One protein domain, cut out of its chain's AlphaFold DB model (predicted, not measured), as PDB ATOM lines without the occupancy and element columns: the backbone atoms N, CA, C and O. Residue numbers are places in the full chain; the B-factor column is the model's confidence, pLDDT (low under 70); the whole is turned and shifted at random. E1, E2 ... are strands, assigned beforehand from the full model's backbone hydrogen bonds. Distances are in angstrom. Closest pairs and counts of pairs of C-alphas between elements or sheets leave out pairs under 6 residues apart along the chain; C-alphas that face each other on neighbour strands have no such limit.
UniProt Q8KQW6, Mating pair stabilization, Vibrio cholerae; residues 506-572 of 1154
ATOM      1  N   THR A 506      77.504  -0.018 146.327       79.12
ATOM      2  CA  THR A 506      76.965   1.322 146.083       79.12
ATOM      3  C   THR A 506      75.447   1.308 146.245       79.12
ATOM      4  O   THR A 506      74.730   0.779 145.399       79.12
ATOM      5  N   VAL A 507      74.943   1.928 147.309       78.38
ATOM      6  CA  VAL A 507      73.509   2.107 147.553       78.38
ATOM      7  C   VAL A 507      73.143   3.576 147.371       78.38
ATOM      8  O   VAL A 507      73.745   4.461 147.982       78.38
ATOM      9  N   THR A 508      72.120   3.841 146.565       80.62
ATOM     10  CA  THR A 508      71.552   5.183 146.408       80.62
ATOM     11  C   THR A 508      70.626   5.491 147.581       80.62
ATOM     12  O   THR A 508      69.530   4.944 147.684       80.62
ATOM     13  N   GLU A 509      71.050   6.383 148.472       84.00
ATOM     14  CA  GLU A 509      70.159   6.989 149.462       84.00
ATOM     15  C   GLU A 509      69.308   8.077 148.806       84.00
ATOM     16  O   GLU A 509      69.784   8.799 147.929       84.00
ATOM     17  N   THR A 510      68.071   8.247 149.276       81.56
ATOM     18  CA  THR A 510      67.199   9.372 148.919       81.56
ATOM     19  C   THR A 510      66.712  10.101 150.167       81.56
ATOM     20  O   THR A 510      66.556   9.503 151.233       81.56
ATOM     21  N   LYS A 511      66.483  11.413 150.051       82.62
ATOM     22  CA  LYS A 511      65.855  12.228 151.097       82.62
ATOM     23  C   LYS A 511      65.055  13.399 150.515       82.62
ATOM     24  O   LYS A 511      65.306  13.775 149.367       82.62
ATOM     25  N   PRO A 512      64.135  14.005 151.287       81.06
ATOM     26  CA  PRO A 512      63.409  15.187 150.845       81.06
ATOM     27  C   PRO A 512      64.342  16.359 150.525       81.06
ATOM     28  O   PRO A 512      65.350  16.582 151.197       81.06
ATOM     29  N   SER A 513      63.981  17.133 149.510       77.38
ATOM     30  CA  SER A 513      64.634  18.393 149.179       77.38
ATOM     31  C   SER A 513      64.244  19.499 150.170       77.38
ATOM     32  O   SER A 513      63.128  19.538 150.695       77.38
ATOM     33  N   ILE A 514      65.159  20.439 150.417       84.56
ATOM     34  CA  ILE A 514      64.873  21.608 151.252       84.56
ATOM     35  C   ILE A 514      64.079  22.602 150.411       84.56
ATOM     36  O   ILE A 514      64.627  23.218 149.492       84.56
ATOM     37  N   LYS A 515      62.799  22.771 150.752       84.19
ATOM     38  CA  LYS A 515      61.924  23.807 150.199       84.19
ATOM     39  C   LYS A 515      62.172  25.133 150.908       84.19
ATOM     40  O   LYS A 515      62.209  25.180 152.134       84.19
ATOM     41  N   TYR A 516      62.318  26.202 150.139       77.50
ATOM     42  CA  TYR A 516      62.416  27.563 150.652       77.50
ATOM     43  C   TYR A 516      61.641  28.522 149.739       77.50
ATOM     44  O   TYR A 516      61.595  28.308 148.521       77.50
ATOM     45  N   PRO A 517      61.020  29.568 150.303       74.94
ATOM     46  CA  PRO A 517      60.417  30.618 149.505       74.94
ATOM     47  C   PRO A 517      61.515  31.484 148.880       74.94
ATOM     48  O   PRO A 517      62.420  31.958 149.569       74.94
ATOM     49  N   GLU A 518      61.445  31.690 147.568       77.50
ATOM     50  CA  GLU A 518      62.283  32.650 146.853       77.50
ATOM     51  C   GLU A 518      61.373  33.722 146.252       77.50
ATOM     52  O   GLU A 518      60.467  33.425 145.470       77.50
ATOM     53  N   MET A 519      61.593  34.982 146.628       77.69
ATOM     54  CA  MET A 519      60.871  36.105 146.039       77.69
ATOM     55  C   MET A 519      61.453  36.438 144.668       77.69
ATOM     56  O   MET A 519      62.629  36.777 144.541       77.69
ATOM     57  N   THR A 520      60.620  36.352 143.633       73.12
ATOM     58  CA  THR A 520      61.016  36.586 142.242       73.12
ATOM     59  C   THR A 520      60.128  37.633 141.578       73.12
ATOM     60  O   THR A 520      58.979  37.851 141.963       73.12
ATOM     61  N   CYS A 521      60.666  38.299 140.558       70.50
ATOM     62  CA  CYS A 521      59.963  39.338 139.817       70.50
ATOM     63  C   CYS A 521      59.507  38.808 138.451       70.50
ATOM     64  O   CYS A 521      60.372  38.401 137.668       70.50
ATOM     65  N   PRO A 522      58.203  38.852 138.107       66.69
ATOM     66  CA  PRO A 522      57.681  38.376 136.817       66.69
ATOM     67  C   PRO A 522      58.087  39.240 135.596       66.69
ATOM     68  O   PRO A 522      57.226  39.796 134.918       66.69
ATOM     69  N   LYS A 523      59.395  39.303 135.283       74.31
ATOM     70  CA  LYS A 523      60.103  40.210 134.337       74.31
ATOM     71  C   LYS A 523      60.580  41.542 134.949       74.31
ATOM     72  O   LYS A 523      60.361  42.612 134.390       74.31
ATOM     73  N   GLY A 524      61.280  41.470 136.079       72.94
ATOM     74  CA  GLY A 524      61.996  42.606 136.674       72.94
ATOM     75  C   GLY A 524      63.174  42.145 137.529       72.94
ATOM     76  O   GLY A 524      63.471  40.951 137.570       72.94
ATOM     77  N   THR A 525      63.799  43.071 138.253       78.00
ATOM     78  CA  THR A 525      64.846  42.753 139.238       78.00
ATOM     79  C   THR A 525      64.360  43.111 140.637       78.00
ATOM     80  O   THR A 525      63.778  44.178 140.843       78.00
ATOM     81  N   LEU A 526      64.602  42.225 141.605       74.31
ATOM     82  CA  LEU A 526      64.292  42.470 143.012       74.31
ATOM     83  C   LEU A 526      65.233  43.560 143.548       74.31
ATOM     84  O   LEU A 526      66.452  43.429 143.429       74.31
ATOM     85  N   VAL A 527      64.691  44.637 144.118       73.12
ATOM     86  CA  VAL A 527      65.480  45.717 144.730       73.12
ATOM     87  C   VAL A 527      64.833  46.081 146.065       73.12
ATOM     88  O   VAL A 527      63.812  46.763 146.114       73.12
ATOM     89  N   GLY A 528      65.421  45.592 147.157       75.19
ATOM     90  CA  GLY A 528      64.773  45.618 148.471       75.19
ATOM     91  C   GLY A 528      63.550  44.695 148.499       75.19
ATOM     92  O   GLY A 528      63.594  43.592 147.961       75.19
ATOM     93  N   SER A 529      62.457  45.154 149.106       72.81
ATOM     94  CA  SER A 529      61.184  44.423 149.208       72.81
ATOM     95  C   SER A 529      60.255  44.584 147.995       72.81
ATOM     96  O   SER A 529      59.122  44.112 148.037       72.81
ATOM     97  N   LEU A 530      60.697  45.245 146.919       73.88
ATOM     98  CA  LEU A 530      59.882  45.515 145.732       73.88
ATOM     99  C   LEU A 530      60.586  45.069 144.444       73.88
ATOM    100  O   LEU A 530      61.809  45.118 144.302       73.88
ATOM    101  N   CYS A 531      59.784  44.668 143.466       76.94
ATOM    102  CA  CYS A 531      60.221  44.350 142.119       76.94
ATOM    103  C   CYS A 531      60.286  45.604 141.260       76.94
ATOM    104  O   CYS A 531      59.254  46.183 140.914       76.94
ATOM    105  N   LYS A 532      61.502  45.985 140.865       81.19
ATOM    106  CA  LYS A 532      61.737  47.055 139.900       81.19
ATOM    107  C   LYS A 532      61.555  46.509 138.489       81.19
ATOM    108  O   LYS A 532      62.349  45.682 138.032       81.19
ATOM    109  N   VAL A 533      60.550  47.006 137.779       75.31
ATOM    110  CA  VAL A 533      60.375  46.777 136.342       75.31
ATOM    111  C   VAL A 533      60.692  48.086 135.626       75.31
ATOM    112  O   VAL A 533      60.123  49.133 135.931       75.31
ATOM    113  N   VAL A 534      61.647  48.045 134.698       73.56
ATOM    114  CA  VAL A 534      62.026  49.195 133.866       73.56
ATOM    115  C   VAL A 534      61.582  48.893 132.447       73.56
ATOM    116  O   VAL A 534      62.034  47.908 131.867       73.56
ATOM    117  N   ASN A 535      60.692  49.716 131.899       71.25
ATOM    118  CA  ASN A 535      60.175  49.526 130.549       71.25
ATOM    119  C   ASN A 535      60.245  50.866 129.801       71.25
ATOM    120  O   ASN A 535      59.418  51.760 129.993       71.25
ATOM    121  N   GLY A 536      61.312  51.042 129.018       70.31
ATOM    122  CA  GLY A 536      61.706  52.353 128.500       70.31
ATOM    123  C   GLY A 536      62.063  53.324 129.633       70.31
ATOM    124  O   GLY A 536      62.765  52.961 130.575       70.31
ATOM    125  N   SER A 537      61.570  54.560 129.550       62.16
ATOM    126  CA  SER A 537      61.819  55.615 130.549       62.16
ATOM    127  C   SER A 537      60.946  55.519 131.810       62.16
ATOM    128  O   SER A 537      61.091  56.351 132.702       62.16
ATOM    129  N   ILE A 538      60.032  54.545 131.895       63.16
ATOM    130  CA  ILE A 538      59.111  54.381 133.026       63.16
ATOM    131  C   ILE A 538      59.628  53.270 133.948       63.16
ATOM    132  O   ILE A 538      59.955  52.168 133.501       63.16
ATOM    133  N   ILE A 539      59.676  53.568 135.249       75.50
ATOM    134  CA  ILE A 539      59.977  52.607 136.312       75.50
ATOM    135  C   ILE A 539      58.673  52.325 137.058       75.50
ATOM    136  O   ILE A 539      58.117  53.236 137.672       75.50
ATOM    137  N   SER A 540      58.203  51.079 137.027       72.69
ATOM    138  CA  SER A 540      57.103  50.610 137.872       72.69
ATOM    139  C   SER A 540      57.625  49.681 138.966       72.69
ATOM    140  O   SER A 540      58.591  48.935 138.782       72.69
ATOM    141  N   TRP A 541      56.977  49.752 140.125       76.12
ATOM    142  CA  TRP A 541      57.281  48.925 141.284       76.12
ATOM    143  C   TRP A 541      56.108  47.987 141.545       76.12
ATOM    144  O   TRP A 541      54.964  48.427 141.619       76.12
ATOM    145  N   HIS A 542      56.405  46.698 141.663       73.12
ATOM    146  CA  HIS A 542      55.435  45.643 141.951       73.12
ATOM    147  C   HIS A 542      55.845  44.899 143.222       73.12
ATOM    148  O   HIS A 542      57.023  44.895 143.582       73.12
ATOM    149  N   GLU A 543      54.906  44.235 143.887       70.50
ATOM    150  CA  GLU A 543      55.262  43.288 144.945       70.50
ATOM    151  C   GLU A 543      55.903  42.025 144.334       70.50
ATOM    152  O   GLU A 543      55.509  41.610 143.235       70.50
ATOM    153  N   PRO A 544      56.911  41.417 144.986       73.00
ATOM    154  CA  PRO A 544      57.513  40.181 144.504       73.00
ATOM    155  C   PRO A 544      56.554  38.999 144.603       73.00
ATOM    156  O   PRO A 544      55.809  38.873 145.571       73.00
ATOM    157  N   GLN A 545      56.625  38.081 143.639       75.69
ATOM    158  CA  GLN A 545      55.921  36.809 143.744       75.69
ATOM    159  C   GLN A 545      56.792  35.788 144.465       75.69
ATOM    160  O   GLN A 545      57.922  35.507 144.059       75.69
ATOM    161  N   GLU A 546      56.248  35.232 145.541       76.69
ATOM    162  CA  GLU A 546      56.846  34.137 146.289       76.69
ATOM    163  C   GLU A 546      56.702  32.837 145.490       76.69
ATOM    164  O   GLU A 546      55.594  32.397 145.178       76.69
ATOM    165  N   VAL A 547      57.831  32.232 145.121       74.38
ATOM    166  CA  VAL A 547      57.868  30.965 144.388       74.38
ATOM    167  C   VAL A 547      58.656  29.962 145.213       74.38
ATOM    168  O   VAL A 547      59.826  30.180 145.530       74.38
ATOM    169  N   THR A 548      58.032  28.838 145.557       77.50
ATOM    170  CA  THR A 548      58.718  27.765 146.280       77.50
ATOM    171  C   THR A 548      59.789  27.155 145.387       77.50
ATOM    172  O   THR A 548      59.485  26.543 144.361       77.50
ATOM    173  N   ARG A 549      61.052  27.278 145.791       81.62
ATOM    174  CA  ARG A 549      62.169  26.555 145.182       81.62
ATOM    175  C   ARG A 549      62.629  25.438 146.101       81.62
ATOM    176  O   ARG A 549      62.400  25.465 147.308       81.62
ATOM    177  N   SER A 550      63.285  24.443 145.514       83.94
ATOM    178  CA  SER A 550      63.883  23.344 146.261       83.94
ATOM    179  C   SER A 550      65.344  23.130 145.896       83.94
ATOM    180  O   SER A 550      65.719  23.163 144.716       83.94
ATOM    181  N   ARG A 551      66.171  22.892 146.915       85.88
ATOM    182  CA  ARG A 551      67.596  22.566 146.786       85.88
ATOM    183  C   ARG A 551      67.947  21.328 147.602       85.88
ATOM    184  O   ARG A 551      67.265  21.002 148.571       85.88
ATOM    185  N   CYS A 552      69.040  20.684 147.230       85.06
ATOM    186  CA  CYS A 552      69.641  19.624 148.024       85.06
ATOM    187  C   CYS A 552      70.705  20.200 148.962       85.06
ATOM    188  O   CYS A 552      71.245  21.281 148.716       85.06
ATOM    189  N   GLU A 553      70.991  19.491 150.048       84.25
ATOM    190  CA  GLU A 553      72.174  19.770 150.864       84.25
ATOM    191  C   GLU A 553      73.454  19.386 150.117       84.25
ATOM    192  O   GLU A 553      73.443  18.529 149.231       84.25
ATOM    193  N   THR A 554      74.573  19.994 150.506       78.31
ATOM    194  CA  THR A 554      75.896  19.715 149.939       78.31
ATOM    195  C   THR A 554      76.207  18.214 149.959       78.31
ATOM    196  O   THR A 554      76.070  17.551 150.987       78.31
ATOM    197  N   GLY A 555      76.622  17.673 148.811       76.44
ATOM    198  CA  GLY A 555      76.889  16.241 148.632       76.44
ATOM    199  C   GLY A 555      75.677  15.393 148.224       76.44
ATOM    200  O   GLY A 555      75.837  14.188 148.063       76.44
ATOM    201  N   TRP A 556      74.496  15.988 148.033       85.12
ATOM    202  CA  TRP A 556      73.313  15.323 147.475       85.12
ATOM    203  C   TRP A 556      72.930  15.938 146.124       85.12
ATOM    204  O   TRP A 556      72.853  17.157 145.980       85.12
ATOM    205  N   ASN A 557      72.650  15.087 145.142       86.75
ATOM    206  CA  ASN A 557      72.212  15.464 143.802       86.75
ATOM    207  C   ASN A 557      70.683  15.578 143.751       86.75
ATOM    208  O   ASN A 557      69.973  14.831 144.422       86.75
ATOM    209  N   LYS A 558      70.152  16.509 142.954       83.31
ATOM    210  CA  LYS A 558      68.700  16.690 142.811       83.31
ATOM    211  C   LYS A 558      68.133  15.687 141.809       83.31
ATOM    212  O   LYS A 558      68.619  15.630 140.686       83.31
ATOM    213  N   VAL A 559      67.108  14.936 142.214       84.69
ATOM    214  CA  VAL A 559      66.416  13.961 141.352       84.69
ATOM    215  C   VAL A 559      65.161  14.588 140.753       84.69
ATOM    216  O   VAL A 559      64.989  14.593 139.539       84.69
ATOM    217  N   ASP A 560      64.314  15.175 141.598       85.00
ATOM    218  CA  ASP A 560      63.073  15.838 141.194       85.00
ATOM    219  C   ASP A 560      62.796  17.071 142.084       85.00
ATOM    220  O   ASP A 560      63.706  17.607 142.724       85.00
ATOM    221  N   PHE A 561      61.569  17.607 142.080       82.19
ATOM    222  CA  PHE A 561      61.231  18.779 142.894       82.19
ATOM    223  C   PHE A 561      61.223  18.490 144.402       82.19
ATOM    224  O   PHE A 561      61.545  19.389 145.175       82.19
ATOM    225  N   ASP A 562      60.893  17.269 144.812       84.69
ATOM    226  CA  ASP A 562      60.716  16.844 146.198       84.69
ATOM    227  C   ASP A 562      61.866  15.965 146.713       84.69
ATOM    228  O   ASP A 562      62.055  15.905 147.925       84.69
ATOM    229  N   THR A 563      62.684  15.377 145.834       86.88
ATOM    230  CA  THR A 563      63.667  14.334 146.172       86.88
ATOM    231  C   THR A 563      65.106  14.682 145.769       86.88
ATOM    232  O   THR A 563      65.394  15.120 144.650       86.88
ATOM    233  N   CYS A 564      66.039  14.396 146.676       86.12
ATOM    234  CA  CYS A 564      67.485  14.419 146.470       86.12
ATOM    235  C   CYS A 564      68.069  13.015 146.678       86.12
ATOM    236  O   CYS A 564      67.584  12.285 147.542       86.12
ATOM    237  N   SER A 565      69.127  12.647 145.953       88.25
ATOM    238  CA  SER A 565      69.825  11.365 146.104       88.25
ATOM    239  C   SER A 565      71.335  11.508 146.289       88.25
ATOM    240  O   SER A 565      71.936  12.525 145.941       88.25
ATOM    241  N   ARG A 566      71.958  10.474 146.851       86.31
ATOM    242  CA  ARG A 566      73.413  10.346 146.966       86.31
ATOM    243  C   ARG A 566      73.796   8.874 146.921       86.31
ATOM    244  O   ARG A 566      73.205   8.066 147.630       86.31
ATOM    245  N   GLU A 567      74.814   8.539 146.141       83.75
ATOM    246  CA  GLU A 567      75.448   7.224 146.208       83.75
ATOM    247  C   GLU A 567      76.350   7.132 147.442       83.75
ATOM    248  O   GLU A 567      77.200   7.994 147.677       83.75
ATOM    249  N   VAL A 568      76.169   6.081 148.240       81.12
ATOM    250  CA  VAL A 568      77.010   5.772 149.400       81.12
ATOM    251  C   VAL A 568      77.385   4.300 149.409       81.12
ATOM    252  O   VAL A 568      76.595   3.440 149.033       81.12
ATOM    253  N   GLN A 569      78.587   3.991 149.885       82.19
ATOM    254  CA  GLN A 569      79.004   2.608 150.103       82.19
ATOM    255  C   GLN A 569      78.360   2.075 151.387       82.19
ATOM    256  O   GLN A 569      78.655   2.581 152.473       82.19
ATOM    257  N   LYS A 570      77.498   1.059 151.278       80.38
ATOM    258  CA  LYS A 570      76.891   0.363 152.425       80.38
ATOM    259  C   LYS A 570      77.327  -1.091 152.487       80.38
ATOM    260  O   LYS A 570      77.658  -1.709 151.486       80.38
ATOM    261  N   CYS A 571      77.322  -1.615 153.704       80.19
ATOM    262  CA  CYS A 571      77.666  -2.992 154.015       80.19
ATOM    263  C   CYS A 571      76.447  -3.896 153.807       80.19
ATOM    264  O   CYS A 571      75.418  -3.661 154.446       80.19
ATOM    265  N   LEU A 572      76.570  -4.959 153.011       74.56
ATOM    266  CA  LEU A 572      75.635  -6.084 153.108       74.56
ATOM    267  C   LEU A 572      75.796  -6.744 154.487       74.56
ATOM    268  O   LEU A 572      76.923  -6.976 154.923       74.56
TER     269      LEU A 572
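Overview. This is residues 506 to 572 of the 1154 residues of the protein "Mating pair stabilization" of Vibrio cholerae (UniProt Q8KQW6). Three small antiparallel sheets stand end to end in a long, thin rod: E1 and E7 at one end, E2 and E6 in the middle, and E3, E4 and E5 at the other end. The chain runs out through E1 and E2, turns round in E3, E4 and E5, and comes back through E6 and E7. The printed part has 67 residues with seven named strands, E1 to E7 in order, and no named helix; the class is all strand. It is extended, with a radius of gyration of the C-alphas of 18.8 A and spans of 67 by 17 by 17 A.

Arrangement. E1, residues 506 to 512, is the antiparallel neighbour of E7, residues 563 to 571, with N 509 and O 566 2.9 A apart, within hydrogen-bond range. E1 runs on into E2, residues 514 to 520, at 52 degrees. E2 is antiparallel to E6, residues 545 to 551, with N 516 to O 549 at 2.9 A. E3, residues 525 to 527, E4, residues 530 to 535, and E5, residues 538 to 542, form a meander, each strand the antiparallel neighbour of the one before; N 527 to O 530 is 2.9 A and N 533 to O 540 2.9 A. E5 runs on into E6 at 67 degrees. E6 and E7 are only just apart, their closest C-alphas 8.2 A from each other.

Along the chain. E1 begins at C-alpha 506, (76.965, 1.322, 146.083), and spans 20.0 A. E2 spans 17.9 A and E6 18.7 A. E7, 23.6 A, bends by 57 degrees at residue 567 and ends at C-alpha 571, (77.666, -2.992, 154.015).

Size, cuts and confidence. The C-alphas farthest apart, of Ser 537 and Leu 572, are 67.1 A apart. The printed part has no cut. The link from E6 to E7, 11 residues, is long; residues 557 to 558 in it pair antiparallel with 564 to 565 of E7. Residues 522 and 537 to 538 have pLDDT under 70.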